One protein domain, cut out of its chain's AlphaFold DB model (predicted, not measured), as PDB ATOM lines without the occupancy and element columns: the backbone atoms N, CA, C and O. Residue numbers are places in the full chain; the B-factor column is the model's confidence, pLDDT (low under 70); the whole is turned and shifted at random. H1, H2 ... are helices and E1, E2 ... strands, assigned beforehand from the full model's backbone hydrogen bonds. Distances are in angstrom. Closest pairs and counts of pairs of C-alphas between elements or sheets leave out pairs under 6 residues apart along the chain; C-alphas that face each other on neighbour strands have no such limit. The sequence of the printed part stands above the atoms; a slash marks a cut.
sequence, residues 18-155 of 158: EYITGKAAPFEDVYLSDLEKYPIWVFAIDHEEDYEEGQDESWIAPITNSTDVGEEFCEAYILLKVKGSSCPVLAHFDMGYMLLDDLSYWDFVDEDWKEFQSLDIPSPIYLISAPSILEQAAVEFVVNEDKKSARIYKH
ATOM      1  N   GLU A  18     247.564 235.040 186.147       69.38
ATOM      2  CA  GLU A  18     248.457 236.128 186.567       69.38
ATOM      3  C   GLU A  18     247.757 237.106 187.529       69.38
ATOM      4  O   GLU A  18     247.838 238.325 187.373       69.38
ATOM      5  N   TYR A  19     247.078 236.598 188.558       77.88
ATOM      6  CA  TYR A  19     246.526 237.436 189.625       77.88
ATOM      7  C   TYR A  19     247.211 237.188 190.970       77.88
ATOM      8  O   TYR A  19     247.763 236.124 191.241       77.88
ATOM      9  N   ILE A  20     247.216 238.219 191.818       88.25
ATOM     10  CA  ILE A  20     247.822 238.176 193.150       88.25
ATOM     11  C   ILE A  20     246.702 238.138 194.178       88.25
ATOM     12  O   ILE A  20     245.951 239.109 194.346       88.25
ATOM     13  N   THR A  21     246.633 237.032 194.907       91.50
ATOM     14  CA  THR A  21     245.681 236.843 195.994       91.50
ATOM     15  C   THR A  21     246.204 237.429 197.308       91.50
ATOM     16  O   THR A  21     247.409 237.551 197.550       91.50
ATOM     17  N   GLY A  22     245.278 237.852 198.166       91.75
ATOM     18  CA  GLY A  22     245.556 238.170 199.559       91.75
ATOM     19  C   GLY A  22     245.464 236.930 200.447       91.75
ATOM     20  O   GLY A  22     245.514 235.795 199.985       91.75
ATOM     21  N   LYS A  23     245.304 237.150 201.754       91.31
ATOM     22  CA  LYS A  23     245.100 236.050 202.698       91.31
ATOM     23  C   LYS A  23     243.718 235.422 202.473       91.31
ATOM     24  O   LYS A  23     242.728 236.145 202.528       91.31
ATOM     25  N   ALA A  24     243.678 234.107 202.273       90.81
ATOM     26  CA  ALA A  24     242.436 233.347 202.180       90.81
ATOM     27  C   ALA A  24     241.664 233.328 203.511       90.81
ATOM     28  O   ALA A  24     242.257 233.430 204.595       90.81
ATOM     29  N   ALA A  25     240.349 233.176 203.410       90.50
ATOM     30  CA  ALA A  25     239.433 233.008 204.528       90.50
ATOM     31  C   ALA A  25     238.323 232.007 204.155       90.50
ATOM     32  O   ALA A  25     238.011 231.868 202.967       90.50
ATOM     33  N   PRO A  26     237.707 231.331 205.140       89.44
ATOM     34  CA  PRO A  26     236.439 230.642 204.925       89.44
ATOM     35  C   PRO A  26     235.394 231.606 204.358       89.44
ATOM     36  O   PRO A  26     235.345 232.762 204.775       89.44
ATOM     37  N   PHE A  27     234.531 231.136 203.460       88.06
ATOM     38  CA  PHE A  27     233.449 231.945 202.892       88.06
ATOM     39  C   PHE A  27     232.559 232.578 203.976       88.06
ATOM     40  O   PHE A  27     232.232 233.758 203.894       88.06
ATOM     41  N   GLU A  28     232.242 231.818 205.030       87.81
ATOM     42  CA  GLU A  28     231.450 232.277 206.185       87.81
ATOM     43  C   GLU A  28     232.122 233.420 206.972       87.81
ATOM     44  O   GLU A  28     231.450 234.173 207.672       87.81
ATOM     45  N   ASP A  29     233.442 233.582 206.838       92.06
ATOM     46  CA  ASP A  29     234.222 234.631 207.496       92.06
ATOM     47  C   ASP A  29     234.461 235.856 206.587       92.06
ATOM     48  O   ASP A  29     235.196 236.770 206.972       92.06
ATOM     49  N   VAL A  30     233.876 235.903 205.383       95.00
ATOM     50  CA  VAL A  30     233.987 237.051 204.468       95.00
ATOM     51  C   VAL A  30     232.821 238.011 204.680       95.00
ATOM     52  O   VAL A  30     231.683 237.735 204.307       95.00
ATOM     53  N   TYR A  31     233.107 239.190 205.234       96.75
ATOM     54  CA  TYR A  31     232.097 240.202 205.543       96.75
ATOM     55  C   TYR A  31     231.998 241.245 204.425       96.75
ATOM     56  O   TYR A  31     232.897 241.410 203.595       96.75
ATOM     57  N   LEU A  32     230.911 242.025 204.427       97.75
ATOM     58  CA  LEU A  32     230.717 243.111 203.461       97.75
ATOM     59  C   LEU A  32     231.924 244.062 203.382       97.75
ATOM     60  O   LEU A  32     232.319 244.447 202.286       97.75
ATOM     61  N   SER A  33     232.541 244.410 204.513       97.31
ATOM     62  CA  SER A  33     233.705 245.306 204.531       97.31
ATOM     63  C   SER A  33     234.911 244.755 203.768       97.31
ATOM     64  O   SER A  33     235.697 245.527 203.213       97.31
ATOM     65  N   ASP A  34     235.071 243.433 203.736       97.62
ATOM     66  CA  ASP A  34     236.156 242.781 203.008       97.62
ATOM     67  C   ASP A  34     235.901 242.845 201.502       97.62
ATOM     68  O   ASP A  34     236.807 243.192 200.743       97.62
ATOM     69  N   LEU A  35     234.654 242.623 201.081       97.19
ATOM     70  CA  LEU A  35     234.224 242.754 199.686       97.19
ATOM     71  C   LEU A  35     234.243 244.201 199.184       97.19
ATOM     72  O   LEU A  35     234.573 244.460 198.030       97.19
ATOM     73  N   GLU A  36     233.920 245.171 200.040       96.75
ATOM     74  CA  GLU A  36     234.038 246.593 199.700       96.75
ATOM     75  C   GLU A  36     235.498 247.004 199.472       96.75
ATOM     76  O   GLU A  36     235.779 247.889 198.659       96.75
ATOM     77  N   LYS A  37     236.437 246.357 200.172       97.12
ATOM     78  CA  LYS A  37     237.876 246.564 199.990       97.12
ATOM     79  C   LYS A  37     238.421 245.806 198.776       97.12
ATOM     80  O   LYS A  37     239.258 246.351 198.058       97.12
ATOM     81  N   TYR A  38     237.961 244.576 198.566       97.81
ATOM     82  CA  TYR A  38     238.364 243.685 197.481       97.81
ATOM     83  C   TYR A  38     237.110 243.082 196.832       97.81
ATOM     84  O   TYR A  38     236.552 242.128 197.364       97.81
ATOM     85  N   PRO A  39     236.639 243.610 195.693       97.62
ATOM     86  CA  PRO A  39     235.339 243.229 195.133       97.62
ATOM     87  C   PRO A  39     235.340 241.909 194.350       97.62
ATOM     88  O   PRO A  39     234.292 241.534 193.829       97.62
ATOM     89  N   ILE A  40     236.496 241.246 194.230       97.56
ATOM     90  CA  ILE A  40     236.698 240.007 193.470       97.56
ATOM     91  C   ILE A  40     237.412 239.010 194.376       97.56
ATOM     92  O   ILE A  40     238.457 239.332 194.950       97.56
ATOM     93  N   TRP A  41     236.852 237.814 194.487       96.00
ATOM     94  CA  TRP A  41     237.391 236.711 195.268       96.00
ATOM     95  C   TRP A  41     237.376 235.439 194.436       96.00
ATOM     96  O   TRP A  41     236.441 235.197 193.682       96.00
ATOM     97  N   VAL A  42     238.407 234.622 194.576       92.38
ATOM     98  CA  VAL A  42     238.543 233.348 193.859       92.38
ATOM     99  C   VAL A  42     238.670 232.215 194.857       92.38
ATOM    100  O   VAL A  42     239.111 232.434 195.989       92.38
ATOM    101  N   PHE A  43     238.303 231.006 194.443       88.69
ATOM    102  CA  PHE A  43     238.569 229.816 195.237       88.69
ATOM    103  C   PHE A  43     240.066 229.677 195.488       88.69
ATOM    104  O   PHE A  43     240.892 229.822 194.586       88.69
ATOM    105  N   ALA A  44     240.427 229.393 196.732       84.00
ATOM    106  CA  ALA A  44     241.815 229.261 197.132       84.00
ATOM    107  C   ALA A  44     242.311 227.822 196.857       84.00
ATOM    108  O   ALA A  44     242.685 227.105 197.776       84.00
ATOM    109  N   ILE A  45     242.283 227.375 195.597       70.94
ATOM    110  CA  ILE A  45     242.592 225.979 195.209       70.94
ATOM    111  C   ILE A  45     244.114 225.730 195.164       70.94
ATOM    112  O   ILE A  45     244.598 224.677 195.566       70.94
ATOM    113  N   ASP A  46     244.900 226.728 194.756       57.66
ATOM    114  CA  ASP A  46     246.341 226.569 194.487       57.66
ATOM    115  C   ASP A  46     247.235 226.436 195.739       57.66
ATOM    116  O   ASP A  46     248.447 226.244 195.614       57.66
ATOM    117  N   HIS A  47     246.672 226.523 196.949       54.16
ATOM    118  CA  HIS A  47     247.417 226.385 198.209       54.16
ATOM    119  C   HIS A  47     247.009 225.151 199.030       54.16
ATOM    120  O   HIS A  47     247.318 225.093 200.219       54.16
ATOM    121  N   GLU A  48     246.385 224.141 198.406       52.50
ATOM    122  CA  GLU A  48     246.004 222.875 199.061       52.50
ATOM    123  C   GLU A  48     247.131 222.227 199.889       52.50
ATOM    124  O   GLU A  48     246.871 221.652 200.946       52.50
ATOM    125  N   GLU A  49     248.392 222.351 199.458       51.16
ATOM    126  CA  GLU A  49     249.558 221.785 200.156       51.16
ATOM    127  C   GLU A  49     250.008 222.585 201.397       51.16
ATOM    128  O   GLU A  49     250.671 222.027 202.275       51.16
ATOM    129  N   ASP A  50     249.649 223.871 201.490       52.03
ATOM    130  CA  ASP A  50     249.978 224.767 202.612       52.03
ATOM    131  C   ASP A  50     248.866 224.806 203.681       52.03
ATOM    132  O   ASP A  50     248.988 225.497 204.701       52.03
ATOM    133  N   TYR A  51     247.771 224.076 203.462       56.09
ATOM    134  CA  TYR A  51     246.596 224.095 204.322       56.09
ATOM    135  C   TYR A  51     246.659 223.096 205.478       56.09
ATOM    136  O   TYR A  51     247.159 221.977 205.372       56.09
ATOM    137  N   GLU A  52     246.102 223.503 206.620       54.94
ATOM    138  CA  GLU A  52     245.792 222.576 207.709       54.94
ATOM    139  C   GLU A  52     244.700 221.584 207.252       54.94
ATOM    140  O   GLU A  52     243.806 221.962 206.491       54.94
ATOM    141  N   GLU A  53     244.756 220.321 207.705       50.47
ATOM    142  CA  GLU A  53     243.737 219.302 207.387       50.47
ATOM    143  C   GLU A  53     242.320 219.854 207.658       50.47
ATOM    144  O   GLU A  53     241.947 220.067 208.812       50.47
ATOM    145  N   GLY A  54     241.530 220.067 206.594       53.00
ATOM    146  CA  GLY A  54     240.148 220.561 206.674       53.00
ATOM    147  C   GLY A  54     239.845 221.867 205.927       53.00
ATOM    148  O   GLY A  54     238.699 222.309 205.981       53.00
ATOM    149  N   GLN A  55     240.812 222.484 205.236       56.47
ATOM    150  CA  GLN A  55     240.493 223.544 204.268       56.47
ATOM    151  C   GLN A  55     239.892 222.916 203.001       56.47
ATOM    152  O   GLN A  55     240.553 222.147 202.309       56.47
ATOM    153  N   ASP A  56     238.607 223.187 202.780       55.69
ATOM    154  CA  ASP A  56     237.779 222.705 201.665       55.69
ATOM    155  C   ASP A  56     237.631 223.809 200.596       55.69
ATOM    156  O   ASP A  56     237.987 224.965 200.846       55.69
ATOM    157  N   GLU A  57     236.990 223.502 199.464       59.19
ATOM    158  CA  GLU A  57     236.563 224.424 198.387       59.19
ATOM    159  C   GLU A  57     235.687 225.601 198.887       59.19
ATOM    160  O   GLU A  57     235.289 226.473 198.126       59.19
ATOM    161  N   SER A  58     235.396 225.666 200.186       75.25
ATOM    162  CA  SER A  58     234.718 226.782 200.854       75.25
ATOM    163  C   SER A  58     235.644 227.955 201.205       75.25
ATOM    164  O   SER A  58     235.176 228.950 201.756       75.25
ATOM    165  N   TRP A  59     236.955 227.853 200.963       88.06
ATOM    166  CA  TRP A  59     237.899 228.947 201.209       88.06
ATOM    167  C   TRP A  59     238.093 229.797 199.959       88.06
ATOM    168  O   TRP A  59     238.354 229.295 198.864       88.06
ATOM    169  N   ILE A  60     238.025 231.111 200.145       91.38
ATOM    170  CA  ILE A  60     238.189 232.093 199.078       91.38
ATOM    171  C   ILE A  60     239.274 233.102 199.443       91.38
ATOM    172  O   ILE A  60     239.510 233.406 200.615       91.38
ATOM    173  N   ALA A  61     239.957 233.629 198.430       93.06
ATOM    174  CA  ALA A  61     241.003 234.629 198.588       93.06
ATOM    175  C   ALA A  61     240.692 235.887 197.764       93.06
ATOM    176  O   ALA A  61     240.229 235.774 196.626       93.06
ATOM    177  N   PRO A  62     240.968 237.091 198.298       96.25
ATOM    178  CA  PRO A  62     240.692 238.326 197.584       96.25
ATOM    179  C   PRO A  62     241.725 238.541 196.489       96.25
ATOM    180  O   PRO A  62     242.922 238.369 196.726       96.25
ATOM    181  N   ILE A  63     241.296 239.044 195.341       95.19
ATOM    182  CA  ILE A  63     242.207 239.590 194.339       95.19
ATOM    183  C   ILE A  63     242.651 240.981 194.788       95.19
ATOM    184  O   ILE A  63     241.840 241.866 195.057       95.19
ATOM    185  N   THR A  64     243.965 241.177 194.901       94.75
ATOM    186  CA  THR A  64     244.541 242.394 195.505       94.75
ATOM    187  C   THR A  64     245.159 243.353 194.496       94.75
ATOM    188  O   THR A  64     245.421 244.509 194.833       94.75
ATOM    189  N   ASN A  65     245.396 242.891 193.268       92.69
ATOM    190  CA  ASN A  65     246.039 243.651 192.199       92.69
ATOM    191  C   ASN A  65     245.100 244.005 191.034       92.69
ATOM    192  O   ASN A  65     245.557 244.650 190.093       92.69
ATOM    193  N   SER A  66     243.824 243.615 191.094       92.38
ATOM    194  CA  SER A  66     242.822 243.922 190.070       92.38
ATOM    195  C   SER A  66     241.467 244.265 190.689       92.38
ATOM    196  O   SER A  66     241.117 243.802 191.773       92.38
ATOM    197  N   THR A  67     240.708 245.087 189.970       94.00
ATOM    198  CA  THR A  67     239.279 245.353 190.203       94.00
ATOM    199  C   THR A  67     238.442 245.050 188.957       94.00
ATOM    200  O   THR A  67     237.283 245.456 188.886       94.00
ATOM    201  N   ASP A  68     239.046 244.387 187.970       95.81
ATOM    202  CA  ASP A  68     238.420 243.917 186.740       95.81
ATOM    203  C   ASP A  68     238.440 242.390 186.710       95.81
ATOM    204  O   ASP A  68     239.464 241.778 187.023       95.81
ATOM    205  N   VAL A  69     237.308 241.792 186.355       93.75
ATOM    206  CA  VAL A  69     237.187 240.361 186.084       93.75
ATOM    207  C   VAL A  69     237.466 240.152 184.596       93.75
ATOM    208  O   VAL A  69     236.562 240.276 183.764       93.75
ATOM    209  N   GLY A  70     238.734 239.909 184.271       89.38
ATOM    210  CA  GLY A  70     239.207 239.579 182.928       89.38
ATOM    211  C   GLY A  70     239.078 238.090 182.576       89.38
ATOM    212  O   GLY A  70     238.621 237.278 183.381       89.38
ATOM    213  N   GLU A  71     239.466 237.729 181.349       87.12
ATOM    214  CA  GLU A  71     239.381 236.352 180.823       87.12
ATOM    215  C   GLU A  71     240.222 235.342 181.622       87.12
ATOM    216  O   GLU A  71     239.962 234.142 181.561       87.12
ATOM    217  N   GLU A  72     241.196 235.819 182.402       83.06
ATOM    218  CA  GLU A  72     242.005 234.998 183.301       83.06
ATOM    219  C   GLU A  72     241.200 234.376 184.449       83.06
ATOM    220  O   GLU A  72     241.668 233.421 185.061       83.06
ATOM    221  N   PHE A  73     240.002 234.883 184.755       84.06
ATOM    222  CA  PHE A  73     239.119 234.306 185.766       84.06
ATOM    223  C   PHE A  73     238.144 233.323 185.115       84.06
ATOM    224  O   PHE A  73     237.242 233.729 184.385       84.06
ATOM    225  N   CYS A  74     238.273 232.025 185.411       85.19
ATOM    226  CA  CYS A  74     237.232 231.055 185.047       85.19
ATOM    227  C   CYS A  74     235.975 231.237 185.910       85.19
ATOM    228  O   CYS A  74     234.856 231.259 185.396       85.19
ATOM    229  N   GLU A  75     236.189 231.399 187.213       89.50
ATOM    230  CA  GLU A  75     235.165 231.494 188.248       89.50
ATOM    231  C   GLU A  75     235.611 232.518 189.297       89.50
ATOM    232  O   GLU A  75     236.792 232.576 189.657       89.50
ATOM    233  N   ALA A  76     234.687 233.350 189.777       94.06
ATOM    234  CA  ALA A  76     234.962 234.314 190.839       94.06
ATOM    235  C   ALA A  76     233.695 234.671 191.617       94.06
ATOM    236  O   ALA A  76     232.633 234.867 191.037       94.06
ATOM    237  N   TYR A  77     233.813 234.871 192.923       96.75
ATOM    238  CA  TYR A  77     232.807 235.592 193.691       96.75
ATOM    239  C   TYR A  77     233.008 237.091 193.523       96.75
ATOM    240  O   TYR A  77     234.111 237.611 193.710       96.75
ATOM    241  N   ILE A  78     231.932 237.802 193.191       97.94
ATOM    242  CA  ILE A  78     231.982 239.247 192.979       97.94
ATOM    243  C   ILE A  78     230.956 239.988 193.819       97.94
ATOM    244  O   ILE A  78     229.832 239.532 194.034       97.94
ATOM    245  N   LEU A  79     231.335 241.190 194.247       98.50
ATOM    246  CA  LEU A  79     230.407 242.122 194.866       98.50
ATOM    247  C   LEU A  79     229.520 242.774 193.797       98.50
ATOM    248  O   LEU A  79     229.990 243.333 192.803       98.50
ATOM    249  N   LEU A  80     228.218 242.772 194.042       98.25
ATOM    250  CA  LEU A  80     227.194 243.459 193.269       98.25
ATOM    251  C   LEU A  80     226.294 244.280 194.197       98.25
ATOM    252  O   LEU A  80     226.422 244.293 195.422       98.25
ATOM    253  N   LYS A  81     225.322 244.962 193.596       97.25
ATOM    254  CA  LYS A  81     224.205 245.578 194.316       97.25
ATOM    255  C   LYS A  81     222.914 245.501 193.524       97.25
ATOM    256  O   LYS A  81     222.930 245.569 192.292       97.25
ATOM    257  N   VAL A  82     221.782 245.472 194.222       97.06
ATOM    258  CA  VAL A  82     220.469 245.629 193.585       97.06
ATOM    259  C   VAL A  82     220.322 247.062 193.064       97.06
ATOM    260  O   VAL A  82     220.373 248.035 193.825       97.06
ATOM    261  N   LYS A  83     220.104 247.205 191.755       94.81
ATOM    262  CA  LYS A  83     219.948 248.487 191.058       94.81
ATOM    263  C   LYS A  83     218.818 249.316 191.666       94.81
ATOM    264  O   LYS A  83     217.696 248.847 191.815       94.81
ATOM    265  N   GLY A  84     219.110 250.583 191.959       90.75
ATOM    266  CA  GLY A  84     218.149 251.496 192.588       90.75
ATOM    267  C   GLY A  84     218.026 251.331 194.106       90.75
ATOM    268  O   GLY A  84     217.209 252.016 194.714       90.75
ATOM    269  N   SER A  85     218.850 250.479 194.721       90.56
ATOM    270  CA  SER A  85     218.957 250.326 196.172       90.56
ATOM    271  C   SER A  85     220.425 250.321 196.618       90.56
ATOM    272  O   SER A  85     221.340 250.277 195.792       90.56
ATOM    273  N   SER A  86     220.647 250.351 197.931       86.12
ATOM    274  CA  SER A  86     221.955 250.125 198.550       86.12
ATOM    275  C   SER A  86     222.168 248.674 198.991       86.12
ATOM    276  O   SER A  86     223.115 248.436 199.723       86.12
ATOM    277  N   CYS A  87     221.293 247.732 198.606       96.00
ATOM    278  CA  CYS A  87     221.377 246.329 199.018       96.00
ATOM    279  C   CYS A  87     222.576 245.645 198.330       96.00
ATOM    280  O   CYS A  87     222.526 245.478 197.102       96.00
ATOM    281  N   PRO A  88     223.641 245.291 199.076       98.12
ATOM    282  CA  PRO A  88     224.790 244.568 198.549       98.12
ATOM    283  C   PRO A  88     224.422 243.115 198.274       98.12
ATOM    284  O   PRO A  88     223.622 242.513 198.993       98.12
ATOM    285  N   VAL A  89     225.022 242.563 197.231       98.25
ATOM    286  CA  VAL A  89     224.813 241.185 196.794       98.25
ATOM    287  C   VAL A  89     226.173 240.561 196.544       98.25
ATOM    288  O   VAL A  89     227.015 241.179 195.905       98.25
ATOM    289  N   LEU A  90     226.372 239.348 197.029       98.06
ATOM    290  CA  LEU A  90     227.492 238.492 196.675       98.06
ATOM    291  C   LEU A  90     226.954 237.398 195.758       98.06
ATOM    292  O   LEU A  90     225.857 236.888 195.986       98.06
ATOM    293  N   ALA A  91     227.683 237.073 194.702       97.88
ATOM    294  CA  ALA A  91     227.318 235.969 193.827       97.88
ATOM    295  C   ALA A  91     228.564 235.356 193.205       97.88
ATOM    296  O   ALA A  91     229.553 236.061 192.968       97.88
ATOM    297  N   HIS A  92     228.475 234.066 192.914       96.56
ATOM    298  CA  HIS A  92     229.445 233.361 192.102       96.56
ATOM    299  C   HIS A  92     229.206 233.706 190.625       96.56
ATOM    300  O   HIS A  92     228.074 233.691 190.139       96.56
ATOM    301  N   PHE A  93     230.268 234.092 189.926       96.62
ATOM    302  CA  PHE A  93     230.276 234.463 188.519       96.62
ATOM    303  C   PHE A  93     231.061 233.432 187.718       96.62
ATOM    304  O   PHE A  93     232.267 233.278 187.902       96.62
ATOM    305  N   ASP A  94     230.362 232.789 186.789       93.81
ATOM    306  CA  ASP A  94     230.940 231.878 185.808       93.81
ATOM    307  C   ASP A  94     231.204 232.654 184.510       93.81
ATOM    308  O   ASP A  94     230.271 233.100 183.824       93.81
ATOM    309  N   MET A  95     232.486 232.813 184.171       89.88
ATOM    310  CA  MET A  95     232.919 233.538 182.975       89.88
ATOM    311  C   MET A  95     232.525 232.813 181.682       89.88
ATOM    312  O   MET A  95     232.161 233.448 180.690       89.88
ATOM    313  N   GLY A  96     232.556 231.478 181.677       87.56
ATOM    314  CA  GLY A  96     232.268 230.661 180.496       87.56
ATOM    315  C   GLY A  96     230.815 230.770 180.037       87.56
ATOM    316  O   GLY A  96     230.537 230.778 178.833       87.56
ATOM    317  N   TYR A  97     229.884 230.897 180.983       88.94
ATOM    318  CA  TYR A  97     228.461 231.082 180.698       88.94
ATOM    319  C   TYR A  97     227.963 232.515 180.872       88.94
ATOM    320  O   TYR A  97     226.811 232.792 180.517       88.94
ATOM    321  N   MET A  98     228.801 233.426 181.376       89.75
ATOM    322  CA  MET A  98     228.439 234.818 181.654       89.75
ATOM    323  C   MET A  98     227.189 234.911 182.547       89.75
ATOM    324  O   MET A  98     226.250 235.677 182.276       89.75
ATOM    325  N   LEU A  99     227.151 234.080 183.590       94.56
ATOM    326  CA  LEU A  99     226.021 233.952 184.507       94.56
ATOM    327  C   LEU A  99     226.460 234.140 185.953       94.56
ATOM    328  O   LEU A  99     227.613 233.920 186.305       94.56
ATOM    329  N   LEU A 100     225.498 234.549 186.773       97.44
ATOM    330  CA  LEU A 100     225.615 234.557 188.218       97.44
ATOM    331  C   LEU A 100     224.747 233.446 188.795       97.44
ATOM    332  O   LEU A 100     223.578 233.325 188.412       97.44
ATOM    333  N   ASP A 101     225.287 232.713 189.751       96.12
ATOM    334  CA  ASP A 101     224.560 231.822 190.648       96.12
ATOM    335  C   ASP A 101     225.035 232.027 192.097       96.12
ATOM    336  O   ASP A 101     225.676 233.033 192.410       96.12
ATOM    337  N   ASP A 102     224.550 231.175 193.000       95.12
ATOM    338  CA  ASP A 102     224.790 231.269 194.444       95.12
ATOM    339  C   ASP A 102     224.590 232.685 195.027       95.12
ATOM    340  O   ASP A 102     225.415 233.246 195.748       95.12
ATOM    341  N   LEU A 103     223.477 233.326 194.644       97.62
ATOM    342  CA  LEU A 103     223.203 234.699 195.051       97.62
ATOM    343  C   LEU A 103     222.894 234.767 196.553       97.62
ATOM    344  O   LEU A 103     221.940 234.148 197.040       97.62
ATOM    345  N   SER A 104     223.590 235.673 197.233       97.56
ATOM    346  CA  SER A 104     223.344 236.066 198.619       97.56
ATOM    347  C   SER A 104     223.257 237.587 198.749       97.56
ATOM    348  O   SER A 104     223.906 238.321 198.009       97.56
ATOM    349  N   TYR A 105     222.442 238.098 199.671       97.69
ATOM    350  CA  TYR A 105     222.404 239.527 200.010       97.69
ATOM    351  C   TYR A 105     222.905 239.758 201.426       97.69
ATOM    352  O   TYR A 105     222.787 238.886 202.285       97.69
ATOM    353  N   TRP A 106     223.430 240.955 201.662       97.88
ATOM    354  CA  TRP A 106     223.850 241.361 202.996       97.88
ATOM    355  C   TRP A 106     222.647 241.814 203.824       97.88
ATOM    356  O   TRP A 106     221.984 242.797 203.467       97.88
ATOM    357  N   ASP A 107     222.377 241.139 204.939       96.44
ATOM    358  CA  ASP A 107     221.425 241.625 205.933       96.44
ATOM    359  C   ASP A 107     222.134 242.492 206.974       96.44
ATOM    360  O   ASP A 107     222.873 242.013 207.828       96.44
ATOM    361  N   PHE A 108     221.856 243.795 206.943       94.50
ATOM    362  CA  PHE A 108     222.418 244.749 207.898       94.50
ATOM    363  C   PHE A 108     221.929 244.553 209.340       94.50
ATOM    364  O   PHE A 108     222.518 245.140 210.243       94.50
ATOM    365  N   VAL A 109     220.835 243.818 209.568       94.44
ATOM    366  CA  VAL A 109     220.323 243.566 210.927       94.44
ATOM    367  C   VAL A 109     221.114 242.459 211.608       94.44
ATOM    368  O   VAL A 109     221.505 242.623 212.762       94.44
ATOM    369  N   ASP A 110     221.338 241.362 210.889       95.12
ATOM    370  CA  ASP A 110     222.045 240.191 211.409       95.12
ATOM    371  C   ASP A 110     223.559 240.252 211.138       95.12
ATOM    372  O   ASP A 110     224.300 239.456 211.703       95.12
ATOM    373  N   GLU A 111     224.011 241.225 210.332       95.06
ATOM    374  CA  GLU A 111     225.401 241.381 209.874       95.06
ATOM    375  C   GLU A 111     225.933 240.100 209.214       95.06
ATOM    376  O   GLU A 111     227.059 239.677 209.469       95.06
ATOM    377  N   ASP A 112     225.097 239.491 208.366       95.62
ATOM    378  CA  ASP A 112     225.349 238.184 207.760       95.62
ATOM    379  C   ASP A 112     224.801 238.093 206.323       95.62
ATOM    380  O   ASP A 112     223.893 238.838 205.921       95.62
ATOM    381  N   TRP A 113     225.344 237.158 205.545       96.12
ATOM    382  CA  TRP A 113     224.859 236.819 204.210       96.12
ATOM    383  C   TRP A 113     223.632 235.918 204.295       96.12
ATOM    384  O   TRP A 113     223.613 234.896 204.975       96.12
ATOM    385  N   LYS A 114     222.590 236.271 203.545       96.62
ATOM    386  CA  LYS A 114     221.367 235.471 203.444       96.62
ATOM    387  C   LYS A 114     221.072 235.104 202.007       96.62
ATOM    388  O   LYS A 114     221.300 235.896 201.095       96.62
ATOM    389  N   GLU A 115     220.455 233.938 201.823       96.31
ATOM    390  CA  GLU A 115     220.002 233.481 200.511       96.31
ATOM    391  C   GLU A 115     219.147 234.553 199.823       96.31
ATOM    392  O   GLU A 115     218.112 234.983 200.351       96.31
ATOM    393  N   PHE A 116     219.525 234.932 198.603       97.00
ATOM    394  CA  PHE A 116     218.846 235.982 197.840       97.00
ATOM    395  C   PHE A 116     217.366 235.687 197.567       97.00
ATOM    396  O   PHE A 116     216.549 236.603 197.469       97.00
ATOM    397  N   GLN A 117     216.983 234.410 197.517       95.62
ATOM    398  CA  GLN A 117     215.585 233.986 197.383       95.62
ATOM    399  C   GLN A 117     214.682 234.535 198.497       95.62
ATOM    400  O   GLN A 117     213.505 234.807 198.246       95.62
ATOM    401  N   SER A 118     215.225 234.731 199.703       95.25
ATOM    402  CA  SER A 118     214.479 235.261 200.852       95.25
ATOM    403  C   SER A 118     214.253 236.778 200.797       95.25
ATOM    404  O   SER A 118     213.458 237.304 201.575       95.25
ATOM    405  N   LEU A 119     214.901 237.487 199.864       93.19
ATOM    406  CA  LEU A 119     214.771 238.932 199.717       93.19
ATOM    407  C   LEU A 119     213.396 239.306 199.137       93.19
ATOM    408  O   LEU A 119     213.094 239.041 197.965       93.19
ATOM    409  N   ASP A 120     212.566 239.967 199.946       91.31
ATOM    410  CA  ASP A 120     211.210 240.390 199.576       91.31
ATOM    411  C   ASP A 120     211.211 241.698 198.766       91.31
ATOM    412  O   ASP A 120     210.880 242.781 199.249       91.31
ATOM    413  N   ILE A 121     211.640 241.595 197.507       90.12
ATOM    414  CA  ILE A 121     211.563 242.673 196.515       90.12
ATOM    415  C   ILE A 121     210.837 242.206 195.244       90.12
ATOM    416  O   ILE A 121     210.948 241.031 194.863       90.12
ATOM    417  N   PRO A 122     210.088 243.108 194.577       89.94
ATOM    418  CA  PRO A 122     209.341 242.777 193.373       89.94
ATOM    419  C   PRO A 122     210.259 242.602 192.158       89.94
ATOM    420  O   PRO A 122     211.226 243.340 191.975       89.94
ATOM    421  N   SER A 123     209.899 241.662 191.286       88.69
ATOM    422  CA  SER A 123     210.532 241.472 189.976       88.69
ATOM    423  C   SER A 123     210.033 242.501 188.941       88.69
ATOM    424  O   SER A 123     208.885 242.946 189.035       88.69
ATOM    425  N   PRO A 124     210.833 242.849 187.909       93.38
ATOM    426  CA  PRO A 124     212.191 242.369 187.646       93.38
ATOM    427  C   PRO A 124     213.229 243.002 188.577       93.38
ATOM    428  O   PRO A 124     213.170 244.194 188.873       93.38
ATOM    429  N   ILE A 125     214.209 242.196 188.985       96.44
ATOM    430  CA  ILE A 125     215.340 242.640 189.798       96.44
ATOM    431  C   ILE A 125     216.564 242.725 188.895       96.44
ATOM    432  O   ILE A 125     216.857 241.796 188.138       96.44
ATOM    433  N   TYR A 126     217.279 243.841 188.994       96.56
ATOM    434  CA  TYR A 126     218.528 244.052 188.280       96.56
ATOM    435  C   TYR A 126     219.674 244.184 189.271       96.56
ATOM    436  O   TYR A 126     219.540 244.894 190.269       96.56
ATOM    437  N   LEU A 127     220.795 243.537 188.978       97.44
ATOM    438  CA  LEU A 127     222.042 243.670 189.724       97.44
ATOM    439  C   LEU A 127     223.037 244.492 188.911       97.44
ATOM    440  O   LEU A 127     222.999 244.470 187.681       97.44
ATOM    441  N   ILE A 128     223.913 245.217 189.597       96.88
ATOM    442  CA  ILE A 128     225.030 245.950 188.997       96.88
ATOM    443  C   ILE A 128     226.314 245.467 189.661       96.88
ATOM    444  O   ILE A 128     226.394 245.511 190.891       96.88
ATOM    445  N   SER A 129     227.299 245.045 188.867       97.00
ATOM    446  CA  SER A 129     228.618 244.654 189.376       97.00
ATOM    447  C   SER A 129     229.362 245.846 189.988       97.00
ATOM    448  O   SER A 129     229.315 246.968 189.468       97.00
ATOM    449  N   ALA A 130     230.036 245.614 191.115       97.38
ATOM    450  CA  ALA A 130     231.028 246.535 191.657       97.38
ATOM    451  C   ALA A 130     232.362 246.469 190.889       97.38
ATOM    452  O   ALA A 130     232.837 247.541 190.503       97.38
ATOM    453  N   PRO A 131     232.956 245.282 190.619       97.31
ATOM    454  CA  PRO A 131     234.097 245.212 189.718       97.31
ATOM    455  C   PRO A 131     233.650 245.459 188.272       97.31
ATOM    456  O   PRO A 131     232.475 245.269 187.916       97.31
ATOM    457  N   SER A 132     234.583 245.900 187.431       96.38
ATOM    458  CA  SER A 132     234.388 245.810 185.985       96.38
ATOM    459  C   SER A 132     234.524 244.352 185.538       96.38
ATOM    460  O   SER A 132     235.091 243.527 186.252       96.38
ATOM    461  N   ILE A 133     233.915 244.011 184.408       94.94
ATOM    462  CA  ILE A 133     234.001 242.676 183.810       94.94
ATOM    463  C   ILE A 133     234.379 242.890 182.353       94.94
ATOM    464  O   ILE A 133     233.654 243.600 181.648       94.94
ATOM    465  N   LEU A 134     235.501 242.313 181.921       93.56
ATOM    466  CA  LEU A 134     236.085 242.553 180.597       93.56
ATOM    467  C   LEU A 134     236.202 244.054 180.284       93.56
ATOM    468  O   LEU A 134     235.702 244.537 179.265       93.56
ATOM    469  N   GLU A 135     236.778 244.815 181.217       94.06
ATOM    470  CA  GLU A 135     236.933 246.278 181.167       94.06
ATOM    471  C   GLU A 135     235.612 247.080 181.142       94.06
ATOM    472  O   GLU A 135     235.614 248.317 181.141       94.06
ATOM    473  N   GLN A 136     234.452 246.414 181.171       93.50
ATOM    474  CA  GLN A 136     233.152 247.067 181.207       93.50
ATOM    475  C   GLN A 136     232.736 247.334 182.657       93.50
ATOM    476  O   GLN A 136     232.454 246.426 183.436       93.50
ATOM    477  N   ALA A 137     232.643 248.609 183.029       94.81
ATOM    478  CA  ALA A 137     232.137 249.003 184.340       94.81
ATOM    479  C   ALA A 137     230.613 248.820 184.456       94.81
ATOM    480  O   ALA A 137     229.874 249.026 183.489       94.81
ATOM    481  N   ALA A 138     230.148 248.538 185.680       94.06
ATOM    482  CA  ALA A 138     228.730 248.487 186.043       94.06
ATOM    483  C   ALA A 138     227.899 247.560 185.136       94.06
ATOM    484  O   ALA A 138     226.835 247.950 184.642       94.06
ATOM    485  N   VAL A 139     228.383 246.333 184.914       95.25
ATOM    486  CA  VAL A 139     227.664 245.327 184.124       95.25
ATOM    487  C   VAL A 139     226.346 244.996 184.810       95.25
ATOM    488  O   VAL A 139     226.290 244.747 186.017       95.25
ATOM    489  N   GLU A 140     225.265 245.044 184.031       95.88
ATOM    490  CA  GLU A 140     223.914 244.815 184.531       95.88
ATOM    491  C   GLU A 140     223.475 243.377 184.286       95.88
ATOM    492  O   GLU A 140     223.469 242.899 183.146       95.88
ATOM    493  N   PHE A 141     222.991 242.737 185.343       96.75
ATOM    494  CA  PHE A 141     222.396 241.409 185.297       96.75
ATOM    495  C   PHE A 141     220.905 241.499 185.606       96.75
ATOM    496  O   PHE A 141     220.479 242.321 186.414       96.75
ATOM    497  N   VAL A 142     220.100 240.653 184.971       97.00
ATOM    498  CA  VAL A 142     218.692 240.450 185.322       97.00
ATOM    499  C   VAL A 142     218.564 239.139 186.082       97.00
ATOM    500  O   VAL A 142     219.006 238.095 185.599       97.00
ATOM    501  N   VAL A 143     217.966 239.205 187.267       97.31
ATOM    502  CA  VAL A 143     217.704 238.031 188.105       97.31
ATOM    503  C   VAL A 143     216.525 237.250 187.525       97.31
ATOM    504  O   VAL A 143     215.524 237.840 187.104       97.31
ATOM    505  N   ASN A 144     216.642 235.926 187.497       94.94
ATOM    506  CA  ASN A 144     215.571 235.030 187.072       94.94
ATOM    507  C   ASN A 144     214.405 235.015 188.077       94.94
ATOM    508  O   ASN A 144     214.543 235.406 189.233       94.94
ATOM    509  N   GLU A 145     213.229 234.559 187.636       91.50
ATOM    510  CA  GLU A 145     212.013 234.559 188.468       91.50
ATOM    511  C   GLU A 145     212.151 233.721 189.747       91.50
ATOM    512  O   GLU A 145     211.560 234.066 190.769       91.50
ATOM    513  N   ASP A 146     212.956 232.656 189.704       92.75
ATOM    514  CA  ASP A 146     213.249 231.791 190.849       92.75
ATOM    515  C   ASP A 146     214.281 232.379 191.824       92.75
ATOM    516  O   ASP A 146     214.527 231.780 192.869       92.75
ATOM    517  N   LYS A 147     214.868 233.542 191.501       93.56
ATOM    518  CA  LYS A 147     215.883 234.253 192.292       93.56
ATOM    519  C   LYS A 147     217.153 233.442 192.588       93.56
ATOM    520  O   LYS A 147     217.884 233.790 193.511       93.56
ATOM    521  N   LYS A 148     217.430 232.388 191.813       94.44
ATOM    522  CA  LYS A 148     218.606 231.513 191.999       94.44
ATOM    523  C   LYS A 148     219.802 231.883 191.147       94.44
ATOM    524  O   LYS A 148     220.918 231.507 191.471       94.44
ATOM    525  N   SER A 149     219.557 232.570 190.042       96.12
ATOM    526  CA  SER A 149     220.595 232.973 189.105       96.12
ATOM    527  C   SER A 149     220.249 234.300 188.449       96.12
ATOM    528  O   SER A 149     219.092 234.738 188.435       96.12
ATOM    529  N   ALA A 150     221.260 234.943 187.880       96.88
ATOM    530  CA  ALA A 150     221.101 236.129 187.063       96.88
ATOM    531  C   ALA A 150     221.959 236.025 185.802       96.88
ATOM    532  O   ALA A 150     222.993 235.370 185.775       96.88
ATOM    533  N   ARG A 151     221.517 236.670 184.728       94.62
ATOM    534  CA  ARG A 151     222.214 236.682 183.432       94.62
ATOM    535  C   ARG A 151     222.436 238.106 182.972       94.62
ATOM    536  O   ARG A 151     221.648 238.983 183.328       94.62
ATOM    537  N   ILE A 152     223.445 238.335 182.138       91.94
ATOM    538  CA  ILE A 152     223.701 239.670 181.590       91.94
ATOM    539  C   ILE A 152     222.447 240.196 180.869       91.94
ATOM    540  O   ILE A 152     221.877 239.543 179.994       91.94
ATOM    541  N   TYR A 153     221.990 241.385 181.267       83.12
ATOM    542  CA  TYR A 153     220.808 242.045 180.709       83.12
ATOM    543  C   TYR A 153     221.160 242.981 179.549       83.12
ATOM    544  O   TYR A 153     220.413 243.078 178.573       83.12
ATOM    545  N   LYS A 154     222.302 243.670 179.642       67.38
ATOM    546  CA  LYS A 154     222.842 244.522 178.579       67.38
ATOM    547  C   LYS A 154     224.347 244.338 178.485       67.38
ATOM    548  O   LYS A 154     225.090 244.869 179.304       67.38
ATOM    549  N   HIS A 155     224.772 243.642 177.440       50.34
ATOM    550  CA  HIS A 155     226.149 243.666 176.983       50.34
ATOM    551  C   HIS A 155     226.201 244.572 175.756       50.34
ATOM    552  O   HIS A 155     225.479 244.345 174.783       50.34
TER     553      HIS A 155
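AT A GLANCE: This is residues 18 to 155 of the 158 residues of an uncharacterized protein of Bacteroides sp. HPS0048 (UniProt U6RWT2). Amid little regular structure, E3, E4, E5, E9, E8 and E7 ring a closed antiparallel barrel, E1, E2 and E6 are paired onto it, and H1 packs outside. Of 138 printed residues, 55 are in H1 then E1 to E9, mostly strand. It is compact, radius of gyration of the C-alphas 14.6 A, spanning 45 by 34 by 24 A.

HOW THE PARTS SIT: H1, residues 32-37, every O i to N i+4 pair within hydrogen-bond range, is outside the barrel. E1, 40-43, and E2, 59-62, form a hairpin. E3, 75-82, E4, 88-94, E5, 99-107, and E6, 112-115, form a meander, each strand the antiparallel neighbour of the one before, as do E7, 126-129, E8, 140-143, and E9, 150-154. Across neighbours E3 and E7, N 81 and O 128 are 3.0 A apart.

IN THESE COORDINATES: C-alpha 32 is at (230.717, 243.111, 203.461) and C-alpha 154 at (222.842, 244.522, 178.579). E5 measures 23.2 A.

THE WHOLE: Long links join E1 to E2 and E2 to E3; pLDDT is under 70 at residues 18, 46-57 and 154-155.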